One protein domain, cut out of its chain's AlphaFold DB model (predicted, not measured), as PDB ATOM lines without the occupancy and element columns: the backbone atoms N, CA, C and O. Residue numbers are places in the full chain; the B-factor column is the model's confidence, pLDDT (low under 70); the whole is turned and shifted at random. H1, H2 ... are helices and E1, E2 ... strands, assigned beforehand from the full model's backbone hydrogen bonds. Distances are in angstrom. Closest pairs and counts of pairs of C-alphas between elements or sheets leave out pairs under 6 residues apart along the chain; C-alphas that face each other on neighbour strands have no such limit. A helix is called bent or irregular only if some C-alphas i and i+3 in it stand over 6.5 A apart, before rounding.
ATOM      1  N   GLU A 322      33.402 119.843  60.588       79.12
ATOM      2  CA  GLU A 322      33.728 120.355  59.251       79.12
ATOM      3  C   GLU A 322      35.069 121.104  59.227       79.12
ATOM      4  O   GLU A 322      35.845 120.974  58.279       79.12
ATOM      5  N   ASP A 323      35.366 121.839  60.300       83.31
ATOM      6  CA  ASP A 323      36.561 122.669  60.436       83.31
ATOM      7  C   ASP A 323      37.737 121.898  61.053       83.31
ATOM      8  O   ASP A 323      38.889 122.308  60.920       83.31
ATOM      9  N   PHE A 324      37.477 120.759  61.699       83.06
ATOM     10  CA  PHE A 324      38.438 120.037  62.529       83.06
ATOM     11  C   PHE A 324      39.743 119.690  61.801       83.06
ATOM     12  O   PHE A 324      40.843 119.940  62.299       83.06
ATOM     13  N   ILE A 325      39.636 119.121  60.596       84.31
ATOM     14  CA  ILE A 325      40.805 118.718  59.799       84.31
ATOM     15  C   ILE A 325      41.621 119.947  59.376       84.31
ATOM     16  O   ILE A 325      42.854 119.904  59.395       84.31
ATOM     17  N   ASN A 326      40.942 121.045  59.040       86.19
ATOM     18  CA  ASN A 326      41.583 122.303  58.686       86.19
ATOM     19  C   ASN A 326      42.289 122.924  59.903       86.19
ATOM     20  O   ASN A 326      43.471 123.247  59.832       86.19
ATOM     21  N   ASP A 327      41.614 122.994  61.049       85.75
ATOM     22  CA  ASP A 327      42.155 123.532  62.299       85.75
ATOM     23  C   ASP A 327      43.431 122.808  62.750       85.75
ATOM     24  O   ASP A 327      44.427 123.453  63.090       85.75
ATOM     25  N   VAL A 328      43.433 121.470  62.710       86.81
ATOM     26  CA  VAL A 328      44.616 120.653  63.036       86.81
ATOM     27  C   VAL A 328      45.762 120.934  62.063       86.81
ATOM     28  O   VAL A 328      46.919 121.046  62.477       86.81
ATOM     29  N   SER A 329      45.452 121.076  60.773       88.31
ATOM     30  CA  SER A 329      46.448 121.333  59.725       88.31
ATOM     31  C   SER A 329      47.075 122.720  59.874       88.31
ATOM     32  O   SER A 329      48.301 122.848  59.844       88.31
ATOM     33  N   VAL A 330      46.257 123.744  60.124       87.12
ATOM     34  CA  VAL A 330      46.706 125.117  60.391       87.12
ATOM     35  C   VAL A 330      47.559 125.171  61.657       87.12
ATOM     36  O   VAL A 330      48.640 125.762  61.635       87.12
ATOM     37  N   ALA A 331      47.133 124.515  62.743       87.12
ATOM     38  CA  ALA A 331      47.909 124.437  63.978       87.12
ATOM     39  C   ALA A 331      49.291 123.804  63.738       87.12
ATOM     40  O   ALA A 331      50.308 124.379  64.132       87.12
ATOM     41  N   ALA A 332      49.353 122.682  63.015       88.75
ATOM     42  CA  ALA A 332      50.612 122.019  62.687       88.75
ATOM     43  C   ALA A 332      51.543 122.902  61.836       88.75
ATOM     44  O   ALA A 332      52.726 123.038  62.150       88.75
ATOM     45  N   LEU A 333      51.024 123.541  60.785       87.94
ATOM     46  CA  LEU A 333      51.824 124.407  59.912       87.94
ATOM     47  C   LEU A 333      52.286 125.687  60.615       87.94
ATOM     48  O   LEU A 333      53.395 126.159  60.356       87.94
ATOM     49  N   SER A 334      51.485 126.216  61.542       86.19
ATOM     50  CA  SER A 334      51.859 127.382  62.345       86.19
ATOM     51  C   SER A 334      53.092 127.128  63.214       86.19
ATOM     52  O   SER A 334      53.852 128.052  63.469       86.19
ATOM     53  N   GLU A 335      53.362 125.886  63.620       85.94
ATOM     54  CA  GLU A 335      54.555 125.539  64.405       85.94
ATOM     55  C   GLU A 335      55.816 125.364  63.547       85.94
ATOM     56  O   GLU A 335      56.940 125.460  64.052       85.94
ATOM     57  N   LEU A 336      55.643 125.185  62.235       83.12
ATOM     58  CA  LEU A 336      56.743 125.180  61.270       83.12
ATOM     59  C   LEU A 336      57.205 126.590  60.890       83.12
ATOM     60  O   LEU A 336      58.327 126.761  60.422       83.12
ATOM     61  N   THR A 337      56.348 127.597  61.060       74.81
ATOM     62  CA  THR A 337      56.625 129.000  60.691       74.81
ATOM     63  C   THR A 337      56.698 129.940  61.898       74.81
ATOM     64  O   THR A 337      57.346 130.981  61.829       74.81
ATOM     65  N   ARG A 338      56.057 129.550  63.006       67.12
ATOM     66  CA  ARG A 338      55.969 130.177  64.333       67.12
ATOM     67  C   ARG A 338      55.802 131.703  64.343       67.12
ATOM     68  O   ARG A 338      56.411 132.408  65.147       67.12
ATOM     69  N   THR A 339      54.893 132.221  63.524       53.84
ATOM     70  CA  THR A 339      54.350 133.579  63.661       53.84
ATOM     71  C   THR A 339      53.251 133.598  64.732       53.84
ATOM     72  O   THR A 339      52.085 133.332  64.451       53.84
ATOM     73  N   ARG A 340      53.584 133.907  65.995       48.44
ATOM     74  CA  ARG A 340      52.557 134.084  67.042       48.44
ATOM     75  C   ARG A 340      51.907 135.465  66.921       48.44
ATOM     76  O   ARG A 340      52.589 136.479  67.043       48.44
ATOM     77  N   MET A 341      50.585 135.516  66.740       38.12
ATOM     78  CA  MET A 341      49.806 136.731  67.005       38.12
ATOM     79  C   MET A 341      49.496 136.806  68.506       38.12
ATOM     80  O   MET A 341      48.880 135.891  69.043       38.12
ATOM     81  N   LYS A 342      49.876 137.891  69.192       37.81
ATOM     82  CA  LYS A 342      49.279 138.218  70.497       37.81
ATOM     83  C   LYS A 342      47.873 138.774  70.265       37.81
ATOM     84  O   LYS A 342      47.718 139.782  69.576       37.81
ATOM     85  N   SER A 343      46.855 138.153  70.852       36.62
ATOM     86  CA  SER A 343      45.606 138.846  71.162       36.62
ATOM     87  C   SER A 343      45.845 139.648  72.439       36.62
ATOM     88  O   SER A 343      45.978 139.066  73.514       36.62
ATOM     89  N   ASN A 344      45.954 140.971  72.328       35.97
ATOM     90  CA  ASN A 344      45.957 141.842  73.500       35.97
ATOM     91  C   ASN A 344      44.570 141.770  74.146       35.97
ATOM     92  O   ASN A 344      43.625 142.388  73.658       35.97
ATOM     93  N   GLN A 355      52.946 143.496  67.025       35.06
ATOM     94  CA  GLN A 355      54.281 142.899  67.127       35.06
ATOM     95  C   GLN A 355      54.163 141.373  67.018       35.06
ATOM     96  O   GLN A 355      53.598 140.715  67.891       35.06
ATOM     97  N   VAL A 356      54.675 140.831  65.914       42.50
ATOM     98  CA  VAL A 356      54.813 139.395  65.667       42.50
ATOM     99  C   VAL A 356      56.172 138.971  66.208       42.50
ATOM    100  O   VAL A 356      57.202 139.321  65.637       42.50
ATOM    101  N   GLU A 357      56.191 138.229  67.310       43.06
ATOM    102  CA  GLU A 357      57.410 137.541  67.731       43.06
ATOM    103  C   GLU A 357      57.529 136.267  66.883       43.06
ATOM    104  O   GLU A 357      56.710 135.350  66.988       43.06
ATOM    105  N   VAL A 358      58.513 136.248  65.977       54.31
ATOM    106  CA  VAL A 358      58.839 135.072  65.161       54.31
ATOM    107  C   VAL A 358      59.572 134.094  66.066       54.31
ATOM    108  O   VAL A 358      60.752 134.273  66.365       54.31
ATOM    109  N   GLY A 359      58.871 133.080  66.559       65.25
ATOM    110  CA  GLY A 359      59.536 132.019  67.299       65.25
ATOM    111  C   GLY A 359      60.271 131.064  66.357       65.25
ATOM    112  O   GLY A 359      60.064 131.050  65.146       65.25
ATOM    113  N   ALA A 360      61.151 130.239  66.915       77.19
ATOM    114  CA  ALA A 360      61.922 129.302  66.112       77.19
ATOM    115  C   ALA A 360      61.068 128.076  65.704       77.19
ATOM    116  O   ALA A 360      60.275 127.599  66.528       77.19
ATOM    117  N   PRO A 361      61.229 127.559  64.471       84.69
ATOM    118  CA  PRO A 361      60.410 126.477  63.925       84.69
ATOM    119  C   PRO A 361      60.664 125.147  64.633       84.69
ATOM    120  O   PRO A 361      61.802 124.842  65.007       84.69
ATOM    121  N   ARG A 362      59.620 124.334  64.795       87.38
ATOM    122  CA  ARG A 362      59.678 123.057  65.523       87.38
ATOM    123  C   ARG A 362      59.246 121.876  64.656       87.38
ATOM    124  O   ARG A 362      58.882 122.035  63.496       87.38
ATOM    125  N   ALA A 363      59.357 120.678  65.218       88.50
ATOM    126  CA  ALA A 363      58.716 119.476  64.699       88.50
ATOM    127  C   ALA A 363      57.330 119.328  65.328       88.50
ATOM    128  O   ALA A 363      57.127 119.765  66.467       88.50
ATOM    129  N   VAL A 364      56.410 118.673  64.623       89.00
ATOM    130  CA  VAL A 364      55.046 118.425  65.106       89.00
ATOM    131  C   VAL A 364      54.729 116.936  65.067       89.00
ATOM    132  O   VAL A 364      54.962 116.283  64.055       89.00
ATOM    133  N   LEU A 365      54.168 116.407  66.150       86.81
ATOM    134  CA  LEU A 365      53.539 115.092  66.211       86.81
ATOM    135  C   LEU A 365      52.024 115.273  66.297       86.81
ATOM    136  O   LEU A 365      51.532 115.882  67.240       86.81
ATOM    137  N   ILE A 366      51.293 114.708  65.343       86.19
ATOM    138  CA  ILE A 366      49.832 114.702  65.301       86.19
ATOM    139  C   ILE A 366      49.359 113.283  65.584       86.19
ATOM    140  O   ILE A 366      49.689 112.359  64.837       86.19
ATOM    141  N   VAL A 367      48.575 113.113  66.645       79.31
ATOM    142  CA  VAL A 367      47.915 111.844  66.962       79.31
ATOM    143  C   VAL A 367      46.449 111.959  66.569       79.31
ATOM    144  O   VAL A 367      45.737 112.798  67.111       79.31
ATOM    145  N   CYS A 368      45.997 111.156  65.603       75.69
ATOM    146  CA  CYS A 368      44.642 111.264  65.059       75.69
ATOM    147  C   CYS A 368      44.086 109.926  64.555       75.69
ATOM    148  O   CYS A 368      44.830 109.002  64.223       75.69
ATOM    149  N   ALA A 369      42.758 109.833  64.435       68.75
ATOM    150  CA  ALA A 369      42.100 108.684  63.807       68.75
ATOM    151  C   ALA A 369      42.155 108.749  62.265       68.75
ATOM    152  O   ALA A 369      42.405 107.752  61.589       68.75
ATOM    153  N   LYS A 370      41.961 109.942  61.682       73.75
ATOM    154  CA  LYS A 370      41.836 110.159  60.226       73.75
ATOM    155  C   LYS A 370      43.175 110.541  59.572       73.75
ATOM    156  O   LYS A 370      43.268 111.554  58.880       73.75
ATOM    157  N   VAL A 371      44.204 109.706  59.750       80.25
ATOM    158  CA  VAL A 371      45.594 109.965  59.304       80.25
ATOM    159  C   VAL A 371      45.698 110.383  57.833       80.25
ATOM    160  O   VAL A 371      46.376 111.359  57.524       80.25
ATOM    161  N   LYS A 372      45.003 109.684  56.921       78.69
ATOM    162  CA  LYS A 372      45.054 109.982  55.477       78.69
ATOM    163  C   LYS A 372      44.511 111.373  55.147       78.69
ATOM    164  O   LYS A 372      45.197 112.136  54.476       78.69
ATOM    165  N   LYS A 373      43.323 111.711  55.664       78.88
ATOM    166  CA  LYS A 373      42.678 113.005  55.394       78.88
ATOM    167  C   LYS A 373      43.513 114.171  55.930       78.88
ATOM    168  O   LYS A 373      43.716 115.143  55.217       78.88
ATOM    169  N   ILE A 374      44.053 114.045  57.146       83.38
ATOM    170  CA  ILE A 374      44.923 115.080  57.728       83.38
ATOM    171  C   ILE A 374      46.222 115.222  56.920       83.38
ATOM    172  O   ILE A 374      46.662 116.334  56.656       83.38
ATOM    173  N   ALA A 375      46.827 114.118  56.475       87.12
ATOM    174  CA  ALA A 375      48.040 114.182  55.662       87.12
ATOM    175  C   ALA A 375      47.818 114.862  54.298       87.12
ATOM    176  O   ALA A 375      48.693 115.590  53.829       87.12
ATOM    177  N   GLU A 376      46.681 114.604  53.646       88.44
ATOM    178  CA  GLU A 376      46.292 115.253  52.388       88.44
ATOM    179  C   GLU A 376      46.042 116.751  52.583       88.44
ATOM    180  O   GLU A 376      46.569 117.560  51.818       88.44
ATOM    181  N   GLU A 377      45.328 117.117  53.648       89.00
ATOM    182  CA  GLU A 377      45.048 118.511  53.987       89.00
ATOM    183  C   GLU A 377      46.331 119.298  54.289       89.00
ATOM    184  O   GLU A 377      46.587 120.336  53.683       89.00
ATOM    185  N   ILE A 378      47.218 118.757  55.131       90.94
ATOM    186  CA  ILE A 378      48.507 119.390  55.449       90.94
ATOM    187  C   ILE A 378      49.336 119.624  54.186       90.94
ATOM    188  O   ILE A 378      49.975 120.666  54.062       90.94
ATOM    189  N   LYS A 379      49.342 118.685  53.231       91.19
ATOM    190  CA  LYS A 379      50.049 118.874  51.953       91.19
ATOM    191  C   LYS A 379      49.445 120.010  51.132       91.19
ATOM    192  O   LYS A 379      50.199 120.780  50.534       91.19
ATOM    193  N   ARG A 380      48.113 120.108  51.091       90.56
ATOM    194  CA  ARG A 380      47.390 121.163  50.372       90.56
ATOM    195  C   ARG A 380      47.725 122.537  50.949       90.56
ATOM    196  O   ARG A 380      48.218 123.392  50.216       90.56
ATOM    197  N   GLU A 381      47.550 122.707  52.256       87.94
ATOM    198  CA  GLU A 381      47.816 123.968  52.958       87.94
ATOM    199  C   GLU A 381      49.305 124.336  52.948       87.94
ATOM    200  O   GLU A 381      49.663 125.490  52.718       87.94
ATOM    201  N   ALA A 382      50.206 123.357  53.097       88.19
ATOM    202  CA  ALA A 382      51.642 123.600  52.975       88.19
ATOM    203  C   ALA A 382      51.999 124.134  51.582       88.19
ATOM    204  O   ALA A 382      52.746 125.104  51.476       88.19
ATOM    205  N   THR A 383      51.431 123.550  50.523       88.88
ATOM    206  CA  THR A 383      51.659 124.004  49.142       88.88
ATOM    207  C   THR A 383      51.138 125.426  48.940       88.88
ATOM    208  O   THR A 383      51.840 126.254  48.360       88.88
ATOM    209  N   ALA A 384      49.947 125.734  49.464       85.75
ATOM    210  CA  ALA A 384      49.373 127.080  49.421       85.75
ATOM    211  C   ALA A 384      50.236 128.111  50.177       85.75
ATOM    212  O   ALA A 384      50.382 129.245  49.726       85.75
ATOM    213  N   ALA A 385      50.866 127.702  51.281       82.31
ATOM    214  CA  ALA A 385      51.766 128.526  52.084       82.31
ATOM    215  C   ALA A 385      53.221 128.574  51.565       82.31
ATOM    216  O   ALA A 385      54.065 129.229  52.181       82.31
ATOM    217  N   GLY A 386      53.552 127.878  50.470       84.62
ATOM    218  CA  GLY A 386      54.924 127.792  49.950       84.62
ATOM    219  C   GLY A 386      55.884 126.972  50.826       84.62
ATOM    220  O   GLY A 386      57.100 127.146  50.752       84.62
ATOM    221  N   LEU A 387      55.353 126.084  51.668       85.19
ATOM    222  CA  LEU A 387      56.094 125.197  52.561       85.19
ATOM    223  C   LEU A 387      56.212 123.786  51.967       85.19
ATOM    224  O   LEU A 387      55.334 123.305  51.257       85.19
ATOM    225  N   SER A 388      57.292 123.082  52.309       85.81
ATOM    226  CA  SER A 388      57.519 121.682  51.913       85.81
ATOM    227  C   SER A 388      57.966 120.827  53.108       85.81
ATOM    228  O   SER A 388      59.113 120.379  53.166       85.81
ATOM    229  N   PRO A 389      57.092 120.617  54.114       85.88
ATOM    230  CA  PRO A 389      57.449 119.831  55.289       85.88
ATOM    231  C   PRO A 389      57.694 118.363  54.942       85.88
ATOM    232  O   PRO A 389      56.992 117.770  54.118       85.88
ATOM    233  N   LYS A 390      58.650 117.739  55.635       89.12
ATOM    234  CA  LYS A 390      58.827 116.285  55.572       89.12
ATOM    235  C   LYS A 390      57.744 115.632  56.431       89.12
ATOM    236  O   LYS A 390      57.777 115.751  57.654       89.12
ATOM    237  N   ILE A 391      56.790 114.955  55.792       88.38
ATOM    238  CA  ILE A 391      55.684 114.266  56.474       88.38
ATOM    239  C   ILE A 391      56.014 112.778  56.616       88.38
ATOM    240  O   ILE A 391      56.259 112.096  55.620       88.38
ATOM    241  N   ARG A 392      55.986 112.268  57.848       86.62
ATOM    242  CA  ARG A 392      56.103 110.841  58.174       86.62
ATOM    243  C   ARG A 392      54.758 110.332  58.671       86.62
ATOM    244  O   ARG A 392      54.143 110.973  59.516       86.62
ATOM    245  N   ILE A 393      54.315 109.190  58.156       82.62
ATOM    246  CA  ILE A 393      53.040 108.582  58.534       82.62
ATOM    247  C   ILE A 393      53.309 107.232  59.183       82.62
ATOM    248  O   ILE A 393      53.999 106.401  58.597       82.62
ATOM    249  N   TYR A 394      52.725 107.018  60.358       75.31
ATOM    250  CA  TYR A 394      52.797 105.757  61.084       75.31
ATOM    251  C   TYR A 394      51.384 105.237  61.344       75.31
ATOM    252  O   TYR A 394      50.553 105.928  61.936       75.31
ATOM    253  N   THR A 395      51.106 104.014  60.893       65.75
ATOM    254  CA  THR A 395      49.783 103.380  61.053       65.75
ATOM    255  C   THR A 395      49.833 102.002  61.710       65.75
ATOM    256  O   THR A 395      48.788 101.521  62.130       65.75
ATOM    257  N   ASP A 396      51.012 101.381  61.827       58.47
ATOM    258  CA  ASP A 396      51.189 100.026  62.376       58.47
ATOM    259  C   ASP A 396      52.224 100.001  63.516       58.47
ATOM    260  O   ASP A 396      53.237 100.700  63.462       58.47
ATOM    261  N   GLU A 397      51.998  99.155  64.525       50.81
ATOM    262  CA  GLU A 397      52.892  98.944  65.678       50.81
ATOM    263  C   GLU A 397      54.279  98.463  65.256       50.81
ATOM    264  O   GLU A 397      55.288  98.860  65.834       50.81
ATOM    265  N   MET A 398      54.359  97.633  64.211       47.25
ATOM    266  CA  MET A 398      55.650  97.125  63.737       47.25
ATOM    267  C   MET A 398      56.534  98.229  63.143       47.25
ATOM    268  O   MET A 398      57.755  98.095  63.135       47.25
ATOM    269  N   GLN A 399      55.948  99.345  62.696       49.41
ATOM    270  CA  GLN A 399      56.699 100.509  62.215       49.41
ATOM    271  C   GLN A 399      57.214 101.387  63.365       49.41
ATOM    272  O   GLN A 399      58.171 102.136  63.175       49.41
ATOM    273  N   ALA A 400      56.612 101.281  64.555       44.44
ATOM    274  CA  ALA A 400      56.960 102.069  65.735       44.44
ATOM    275  C   ALA A 400      58.341 101.689  66.305       44.44
ATOM    276  O   ALA A 400      59.095 102.557  66.739       44.44
ATOM    277  N   HIS A 401      58.717 100.407  66.225       43.97
ATOM    278  CA  HIS A 401      60.022  99.904  66.680       43.97
ATOM    279  C   HIS A 401      61.193 100.232  65.732       43.97
ATOM    280  O   HIS A 401      62.346 100.021  66.097       43.97
ATOM    281  N   VAL A 402      60.923 100.763  64.531       44.47
ATOM    282  CA  VAL A 402      61.929 100.993  63.470       44.47
ATOM    283  C   VAL A 402      62.393 102.459  63.407       44.47
ATOM    284  O   VAL A 402      63.155 102.854  62.526       44.47
ATOM    285  N   ILE A 403      61.976 103.310  64.345       51.50
ATOM    286  CA  ILE A 403      62.289 104.746  64.296       51.50
ATOM    287  C   ILE A 403      63.622 105.023  65.012       51.50
ATOM    288  O   ILE A 403      63.672 105.619  66.082       51.50
ATOM    289  N   GLU A 404      64.732 104.588  64.408       51.41
ATOM    290  CA  GLU A 404      66.084 105.002  64.827       51.41
ATOM    291  C   GLU A 404      66.444 106.424  64.353       51.41
ATOM    292  O   GLU A 404      67.437 107.010  64.792       51.41
ATOM    293  N   GLU A 405      65.632 107.004  63.468       64.31
ATOM    294  CA  GLU A 405      65.904 108.307  62.878       64.31
ATOM    295  C   GLU A 405      65.592 109.466  63.833       64.31
ATOM    296  O   GLU A 405      64.533 109.546  64.452       64.31
ATOM    297  N   THR A 406      66.528 110.410  63.906       79.31
ATOM    298  CA  THR A 406      66.393 111.626  64.715       79.31
ATOM    299  C   THR A 406      65.462 112.632  64.023       79.31
ATOM    300  O   THR A 406      65.640 112.912  62.838       79.31
ATOM    301  N   LEU A 407      64.506 113.207  64.758       84.50
ATOM    302  CA  LEU A 407      63.607 114.258  64.271       84.50
ATOM    303  C   LEU A 407      64.306 115.624  64.203       84.50
ATOM    304  O   LEU A 407      64.830 116.141  65.202       84.50
ATOM    305  N   GLY A 408      64.287 116.218  63.009       84.69
ATOM    306  CA  GLY A 408      64.730 117.584  62.743       84.69
ATOM    307  C   GLY A 408      63.615 118.626  62.853       84.69
ATOM    308  O   GLY A 408      62.452 118.312  63.083       84.69
ATOM    309  N   ILE A 409      63.984 119.894  62.673       87.06
ATOM    310  CA  ILE A 409      63.026 120.995  62.476       87.06
ATOM    311  C   ILE A 409      62.257 120.807  61.155       87.06
ATOM    312  O   ILE A 409      62.793 120.204  60.226       87.06
ATOM    313  N   ASN A 410      61.050 121.369  61.039       85.75
ATOM    314  CA  ASN A 410      60.218 121.303  59.824       85.75
ATOM    315  C   ASN A 410      59.747 119.892  59.422       85.75
ATOM    316  O   ASN A 410      59.403 119.648  58.262       85.75
ATOM    317  N   GLU A 411      59.706 118.966  60.380       89.56
ATOM    318  CA  GLU A 411      59.142 117.632  60.191       89.56
ATOM    319  C   GLU A 411      57.765 117.522  60.854       89.56
ATOM    320  O   GLU A 411      57.566 117.979  61.982       89.56
ATOM    321  N   ILE A 412      56.824 116.883  60.154       90.88
ATOM    322  CA  ILE A 412      55.506 116.529  60.683       90.88
ATOM    323  C   ILE A 412      55.418 115.010  60.751       90.88
ATOM    324  O   ILE A 412      55.577 114.312  59.751       90.88
ATOM    325  N   VAL A 413      55.130 114.493  61.934       88.81
ATOM    326  CA  VAL A 413      54.817 113.089  62.160       88.81
ATOM    327  C   VAL A 413      53.319 112.969  62.383       88.81
ATOM    328  O   VAL A 413      52.777 113.624  63.264       88.81
ATOM    329  N   ILE A 414      52.649 112.127  61.605       86.56
ATOM    330  CA  ILE A 414      51.227 111.824  61.766       86.56
ATOM    331  C   ILE A 414      51.121 110.356  62.144       86.56
ATOM    332  O   ILE A 414      51.579 109.481  61.407       86.56
ATOM    333  N   ALA A 415      50.534 110.084  63.299       79.62
ATOM    334  CA  ALA A 415      50.403 108.739  63.821       79.62
ATOM    335  C   ALA A 415      48.961 108.454  64.234       79.62
ATOM    336  O   ALA A 415      48.260 109.324  64.756       79.62
ATOM    337  N   THR A 416      48.534 107.208  64.055       70.31
ATOM    338  CA  THR A 416      47.381 106.698  64.802       70.31
ATOM    339  C   THR A 416      47.722 106.630  66.293       70.31
ATOM    340  O   THR A 416      48.900 106.600  66.675       70.31
ATOM    341  N   ASN A 417      46.698 106.549  67.153       61.41
ATOM    342  CA  ASN A 417      46.897 106.265  68.581       61.41
ATOM    343  C   ASN A 417      47.790 105.017  68.781       61.41
ATOM    344  O   ASN A 417      48.671 104.990  69.642       61.41
ATOM    345  N   LEU A 418      47.633 104.045  67.876       52.41
ATOM    346  CA  LEU A 418      48.398 102.810  67.791       52.41
ATOM    347  C   LEU A 418      49.888 103.005  67.460       52.41
ATOM    348  O   LEU A 418      50.760 102.532  68.184       52.41
ATOM    349  N   ALA A 419      50.212 103.711  66.378       55.44
ATOM    350  CA  ALA A 419      51.568 103.704  65.825       55.44
ATOM    351  C   ALA A 419      52.539 104.692  66.500       55.44
ATOM    352  O   ALA A 419      53.753 104.540  66.400       55.44
ATOM    353  N   GLY A 420      52.028 105.687  67.235       48.47
ATOM    354  CA  GLY A 420      52.847 106.501  68.150       48.47
ATOM    355  C   GLY A 420      53.160 105.791  69.482       48.47
ATOM    356  O   GLY A 420      53.850 106.339  70.343       48.47
ATOM    357  N   ARG A 421      52.599 104.585  69.647       51.16
ATOM    358  CA  ARG A 421      52.575 103.630  70.762       51.16
ATOM    359  C   ARG A 421      53.884 103.308  71.490       51.16
ATOM    360  O   ARG A 421      54.339 102.184  71.361       51.16
ATOM    361  N   GLY A 422      54.508 104.197  72.266       48.28
ATOM    362  CA  GLY A 422      55.739 103.835  73.002       48.28
ATOM    363  C   GLY A 422      57.041 103.947  72.199       48.28
ATOM    364  O   GLY A 422      58.059 103.387  72.613       48.28
ATOM    365  N   THR A 423      57.001 104.715  71.110       53.00
ATOM    366  CA  THR A 423      58.169 105.200  70.372       53.00
ATOM    367  C   THR A 423      58.790 106.397  71.092       53.00
ATOM    368  O   THR A 423      58.138 107.430  71.244       53.00
ATOM    369  N   ASP A 424      60.062 106.292  71.478       60.75
ATOM    370  CA  ASP A 424      60.841 107.450  71.921       60.75
ATOM    371  C   ASP A 424      61.467 108.139  70.701       60.75
ATOM    372  O   ASP A 424      62.433 107.648  70.114       60.75
ATOM    373  N   PHE A 425      60.924 109.294  70.309       71.62
ATOM    374  CA  PHE A 425      61.522 110.095  69.247       71.62
ATOM    375  C   PHE A 425      62.786 110.789  69.754       71.62
ATOM    376  O   PHE A 425      62.731 111.672  70.610       71.62
ATOM    377  N   LYS A 426      63.939 110.434  69.184       77.62
ATOM    378  CA  LYS A 426      65.172 111.198  69.399       77.62
ATOM    379  C   LYS A 426      65.074 112.521  68.647       77.62
ATOM    380  O   LYS A 426      64.779 112.536  67.455       77.62
ATOM    381  N   THR A 427      65.354 113.626  69.319       83.00
ATOM    382  CA  THR A 427      65.301 114.977  68.751       83.00
ATOM    383  C   THR A 427      66.705 115.529  68.510       83.00
ATOM    384  O   THR A 427      67.674 115.194  69.196       83.00
ATOM    385  N   THR A 428      66.851 116.385  67.497       86.31
ATOM    386  CA  THR A 428      68.115 117.107  67.277       86.31
ATOM    387  C   THR A 428      68.320 118.202  68.331       86.31
ATOM    388  O   THR A 428      67.366 118.835  68.777       86.31
ATOM    389  N   LYS A 429      69.579 118.533  68.665       86.31
ATOM    390  CA  LYS A 429      69.893 119.661  69.574       86.31
ATOM    391  C   LYS A 429      69.270 120.989  69.120       86.31
ATOM    392  O   LYS A 429      68.883 121.798  69.955       86.31
ATOM    393  N   LYS A 430      69.171 121.200  67.803       85.81
ATOM    394  CA  LYS A 430      68.545 122.388  67.209       85.81
ATOM    395  C   LYS A 430      67.037 122.430  67.479       85.81
ATOM    396  O   LYS A 430      66.506 123.494  67.766       85.81
ATOM    397  N   LEU A 431      66.359 121.283  67.421       85.75
ATOM    398  CA  LEU A 431      64.940 121.177  67.760       85.75
ATOM    399  C   LEU A 431      64.699 121.465  69.251       85.75
ATOM    400  O   LEU A 431      63.805 122.238  69.580       85.75
ATOM    401  N   GLU A 432      65.537 120.928  70.139       84.31
ATOM    402  CA  GLU A 432      65.466 121.208  71.583       84.31
ATOM    403  C   GLU A 432      65.634 122.703  71.894       84.31
ATOM    404  O   GLU A 432      64.829 123.282  72.621       84.31
ATOM    405  N   GLN A 433      66.613 123.365  71.265       83.69
ATOM    406  CA  GLN A 433      66.807 124.819  71.380       83.69
ATOM    407  C   GLN A 433      65.596 125.625  70.886       83.69
ATOM    408  O   GLN A 433      65.324 126.703  71.410       83.69
ATOM    409  N   ASN A 434      64.846 125.094  69.918       83.88
ATOM    410  CA  ASN A 434      63.645 125.728  69.383       83.88
ATOM    411  C   ASN A 434      62.390 125.463  70.236       83.88
ATOM    412  O   ASN A 434      61.305 125.922  69.881       83.88
ATOM    413  N   GLY A 435      62.510 124.771  71.372       79.06
ATOM    414  CA  GLY A 435      61.394 124.442  72.261       79.06
ATOM    415  C   GLY A 435      60.793 123.056  72.022       79.06
ATOM    416  O   GLY A 435      59.611 122.862  72.310       79.06
ATOM    417  N   GLY A 436      61.585 122.131  71.474       84.38
ATOM    418  CA  GLY A 436      61.290 120.698  71.417       84.38
ATOM    419  C   GLY A 436      60.224 120.292  70.398       84.38
ATOM    420  O   GLY A 436      59.897 121.031  69.470       84.38
ATOM    421  N   LEU A 437      59.691 119.082  70.568       85.06
ATOM    422  CA  LEU A 437      58.581 118.547  69.778       85.06
ATOM    423  C   LEU A 437      57.252 119.171  70.231       85.06
ATOM    424  O   LEU A 437      56.945 119.178  71.423       85.06
ATOM    425  N   HIS A 438      56.449 119.669  69.291       85.69
ATOM    426  CA  HIS A 438      55.064 120.053  69.561       85.69
ATOM    427  C   HIS A 438      54.133 118.860  69.323       85.69
ATOM    428  O   HIS A 438      54.281 118.163  68.323       85.69
ATOM    429  N   VAL A 439      53.180 118.618  70.223       83.19
ATOM    430  CA  VAL A 439      52.242 117.492  70.128       83.19
ATOM    431  C   VAL A 439      50.823 118.030  69.991       83.19
ATOM    432  O   VAL A 439      50.408 118.874  70.781       83.19
ATOM    433  N   ILE A 440      50.098 117.532  68.990       84.44
ATOM    434  CA  ILE A 440      48.689 117.827  68.731       84.44
ATOM    435  C   ILE A 440      47.902 116.525  68.881       84.44
ATOM    436  O   ILE A 440      48.040 115.601  68.072       84.44
ATOM    437  N   GLU A 441      47.062 116.463  69.907       80.38
ATOM    438  CA  GLU A 441      46.041 115.426  70.038       80.38
ATOM    439  C   GLU A 441      44.796 115.858  69.274       80.38
ATOM    440  O   GLU A 441      44.079 116.771  69.672       80.38
ATOM    441  N   ALA A 442      44.574 115.213  68.135       81.44
ATOM    442  CA  ALA A 442      43.460 115.481  67.242       81.44
ATOM    443  C   ALA A 442      42.384 114.395  67.395       81.44
ATOM    444  O   ALA A 442      41.995 113.741  66.422       81.44
ATOM    445  N   PHE A 443      41.921 114.210  68.629       73.12
ATOM    446  CA  PHE A 443      40.725 113.456  69.010       73.12
ATOM    447  C   PHE A 443      40.386 113.775  70.473       73.12
ATOM    448  O   PHE A 443      41.267 114.194  71.221       73.12
ATOM    449  N   LEU A 444      39.137 113.556  70.893       72.38
ATOM    450  CA  LEU A 444      38.779 113.564  72.312       72.38
ATOM    451  C   LEU A 444      39.162 112.203  72.924       72.38
ATOM    452  O   LEU A 444      38.611 111.181  72.502       72.38
ATOM    453  N   PRO A 445      40.091 112.139  73.896       67.44
ATOM    454  CA  PRO A 445      40.417 110.881  74.557       67.44
ATOM    455  C   PRO A 445      39.189 110.302  75.258       67.44
ATOM    456  O   PRO A 445      38.441 111.047  75.882       67.44
ATOM    457  N   CYS A 446      39.003 108.981  75.198       62.16
ATOM    458  CA  CYS A 446      37.840 108.309  75.790       62.16
ATOM    459  C   CYS A 446      37.801 108.369  77.320       62.16
ATOM    460  O   CYS A 446      36.727 108.344  77.907       62.16
ATOM    461  N   ASN A 447      38.960 108.493  77.962       64.31
ATOM    462  CA  ASN A 447      39.072 108.658  79.402       64.31
ATOM    463  C   ASN A 447      40.342 109.421  79.776       64.31
ATOM    464  O   ASN A 447      41.269 109.587  78.974       64.31
ATOM    465  N   LYS A 448      40.388 109.836  81.044       68.12
ATOM    466  CA  LYS A 448      41.525 110.530  81.652       68.12
ATOM    467  C   LYS A 448      42.843 109.772  81.505       68.12
ATOM    468  O   LYS A 448      43.899 110.374  81.359       68.12
ATOM    469  N   ARG A 449      42.806 108.439  81.501       67.12
ATOM    470  CA  ARG A 449      44.004 107.611  81.343       67.12
ATOM    471  C   ARG A 449      44.615 107.738  79.943       67.12
ATOM    472  O   ARG A 449      45.832 107.860  79.835       67.12
ATOM    473  N   VAL A 450      43.806 107.677  78.882       64.75
ATOM    474  CA  VAL A 450      44.275 107.836  77.490       64.75
ATOM    475  C   VAL A 450      44.742 109.266  77.243       64.75
ATOM    476  O   VAL A 450      45.794 109.455  76.634       64.75
ATOM    477  N   GLU A 451      44.025 110.244  77.794       70.19
ATOM    478  CA  GLU A 451      44.444 111.645  77.834       70.19
ATOM    479  C   GLU A 451      45.841 111.768  78.464       70.19
ATOM    480  O   GLU A 451      46.800 112.167  77.807       70.19
ATOM    481  N   ASP A 452      46.015 111.298  79.701       68.88
ATOM    482  CA  ASP A 452      47.296 111.339  80.411       68.88
ATOM    483  C   ASP A 452      48.421 110.579  79.684       68.88
ATOM    484  O   ASP A 452      49.599 110.854  79.916       68.88
ATOM    485  N   GLN A 453      48.109 109.608  78.818       61.00
ATOM    486  CA  GLN A 453      49.105 108.887  78.016       61.00
ATOM    487  C   GLN A 453      49.549 109.664  76.784       61.00
ATOM    488  O   GLN A 453      50.743 109.651  76.466       61.00
ATOM    489  N   GLY A 454      48.613 110.312  76.096       61.59
ATOM    490  CA  GLY A 454      48.927 111.201  74.990       61.59
ATOM    491  C   GLY A 454      49.751 112.395  75.490       61.59
ATOM    492  O   GLY A 454      50.895 112.580  75.061       61.59
ATOM    493  N   PHE A 455      49.276 113.070  76.542       62.69
ATOM    494  CA  PHE A 455      50.001 114.138  77.237       62.69
ATOM    495  C   PHE A 455      51.195 113.612  78.043       62.69
ATOM    496  O   PHE A 455      52.120 114.341  78.381       62.69
ATOM    497  N   GLY A 456      51.282 112.314  78.315       50.56
ATOM    498  CA  GLY A 456      52.490 111.689  78.861       50.56
ATOM    499  C   GLY A 456      53.705 111.859  77.941       50.56
ATOM    500  O   GLY A 456      54.838 111.652  78.378       50.56
ATOM    501  N   ARG A 457      53.471 112.261  76.683       57.22
ATOM    502  CA  ARG A 457      54.486 112.644  75.698       57.22
ATOM    503  C   ARG A 457      54.874 114.133  75.784       57.22
ATOM    504  O   ARG A 457      55.956 114.467  75.316       57.22
ATOM    505  N   THR A 458      54.065 114.986  76.436       47.66
ATOM    506  CA  THR A 458      54.295 116.414  76.797       47.66
ATOM    507  C   THR A 458      53.264 116.896  77.852       47.66
ATOM    508  O   THR A 458      52.072 116.853  77.574       47.66
ATOM    509  N   ALA A 459      53.632 117.389  79.045       43.22
ATOM    510  CA  ALA A 459      52.807 117.114  80.244       43.22
ATOM    511  C   ALA A 459      52.254 118.255  81.174       43.22
ATOM    512  O   ALA A 459      52.524 118.168  82.362       43.22
ATOM    513  N   ARG A 460      51.473 119.265  80.745       39.84
ATOM    514  CA  ARG A 460      50.658 120.244  81.562       39.84
ATOM    515  C   ARG A 460      51.260 121.278  82.558       39.84
ATOM    516  O   ARG A 460      51.903 120.940  83.549       39.84
TER     517      ARG A 460
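AT A GLANCE: This is residues 322 to 344 and 355 to 460 of the 623 residues of a protein of Oppiella nova (UniProt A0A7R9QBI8). A four-stranded parallel sheet has helices on both faces: H1 and H2 cover one face, and H5 lies over edge strand E4 on the other. The short helices H3 and H4 are off the sheet. The 129 printed residues, mixed in class, include H1 E1 H2 E2 H3 E3 H4 E4 H5 along the chain, with sheet order E2 E3 E1 E4. The whole is compact, with a radius of gyration of the C-alphas of 14.5 A and spans of 43 by 38 by 30 A.

HOW THE PARTS SIT: H1, residues 322 to 337, is on the sheet over E1, residues 363 to 368, and only just over E4, residues 437 to 442, with 3 C-alphas falling on it. H1 touches H2, residues 371 to 384, on the same face at a steep tilt of 57 degrees; their closest C-alphas, of Ser 329 and Ile 378, are 5.1 A apart. E3, residues 411 to 415, is between E1 and E2, residues 390 to 394; N 392 and O 412 are 2.8 A apart, N 366 and O 413 2.8 A, and across E1 and E4 N 440 and O 365 2.8 A, each within hydrogen-bond range. H5, residues 448 to 457, is on the opposite face at a height over the sheet of 10.4 A. H3, residues 397 to 400, and H4, residues 429 to 433, are apart from the other helices. E2, H3, E3 form a strand-helix-strand unit, two parallel neighbours joined through a helix, with a right-handed crossover; E1, H2, E2 and E3, H4, E4 are split units, each with another strand between, also right-handed. In H2 and H4 every O i to N i+4 pair is within hydrogen-bond range, against 10 of 12 in H1 and 5 of 6 in H5; H3 is too short for one.

IN THESE COORDINATES: H1 begins at C-alpha 322 (33.728, 120.355, 59.251), is 24.5 A long, and is irregular, with C-alphas 322 and 325 7.3 A apart. H2 is 20.1 A long, E1 16.3 A and E4 15.6 A. H5, 14.4 A long, ends at C-alpha 457 (54.486, 112.644, 75.698).

THE WHOLE: The C-alphas farthest apart, of Asn 344 and Met 398, are 46.8 A apart. Residues 345 to 354 are not printed; C-alphas 344 and 355 are 10.5 A apart across the cut. The link from E3 to H4 is long, 13 residues. Mean pLDDT of the printed part is 72.8, with 47 residues under 70, among them residues 338 to 344, 395 to 405 and 452 to 460.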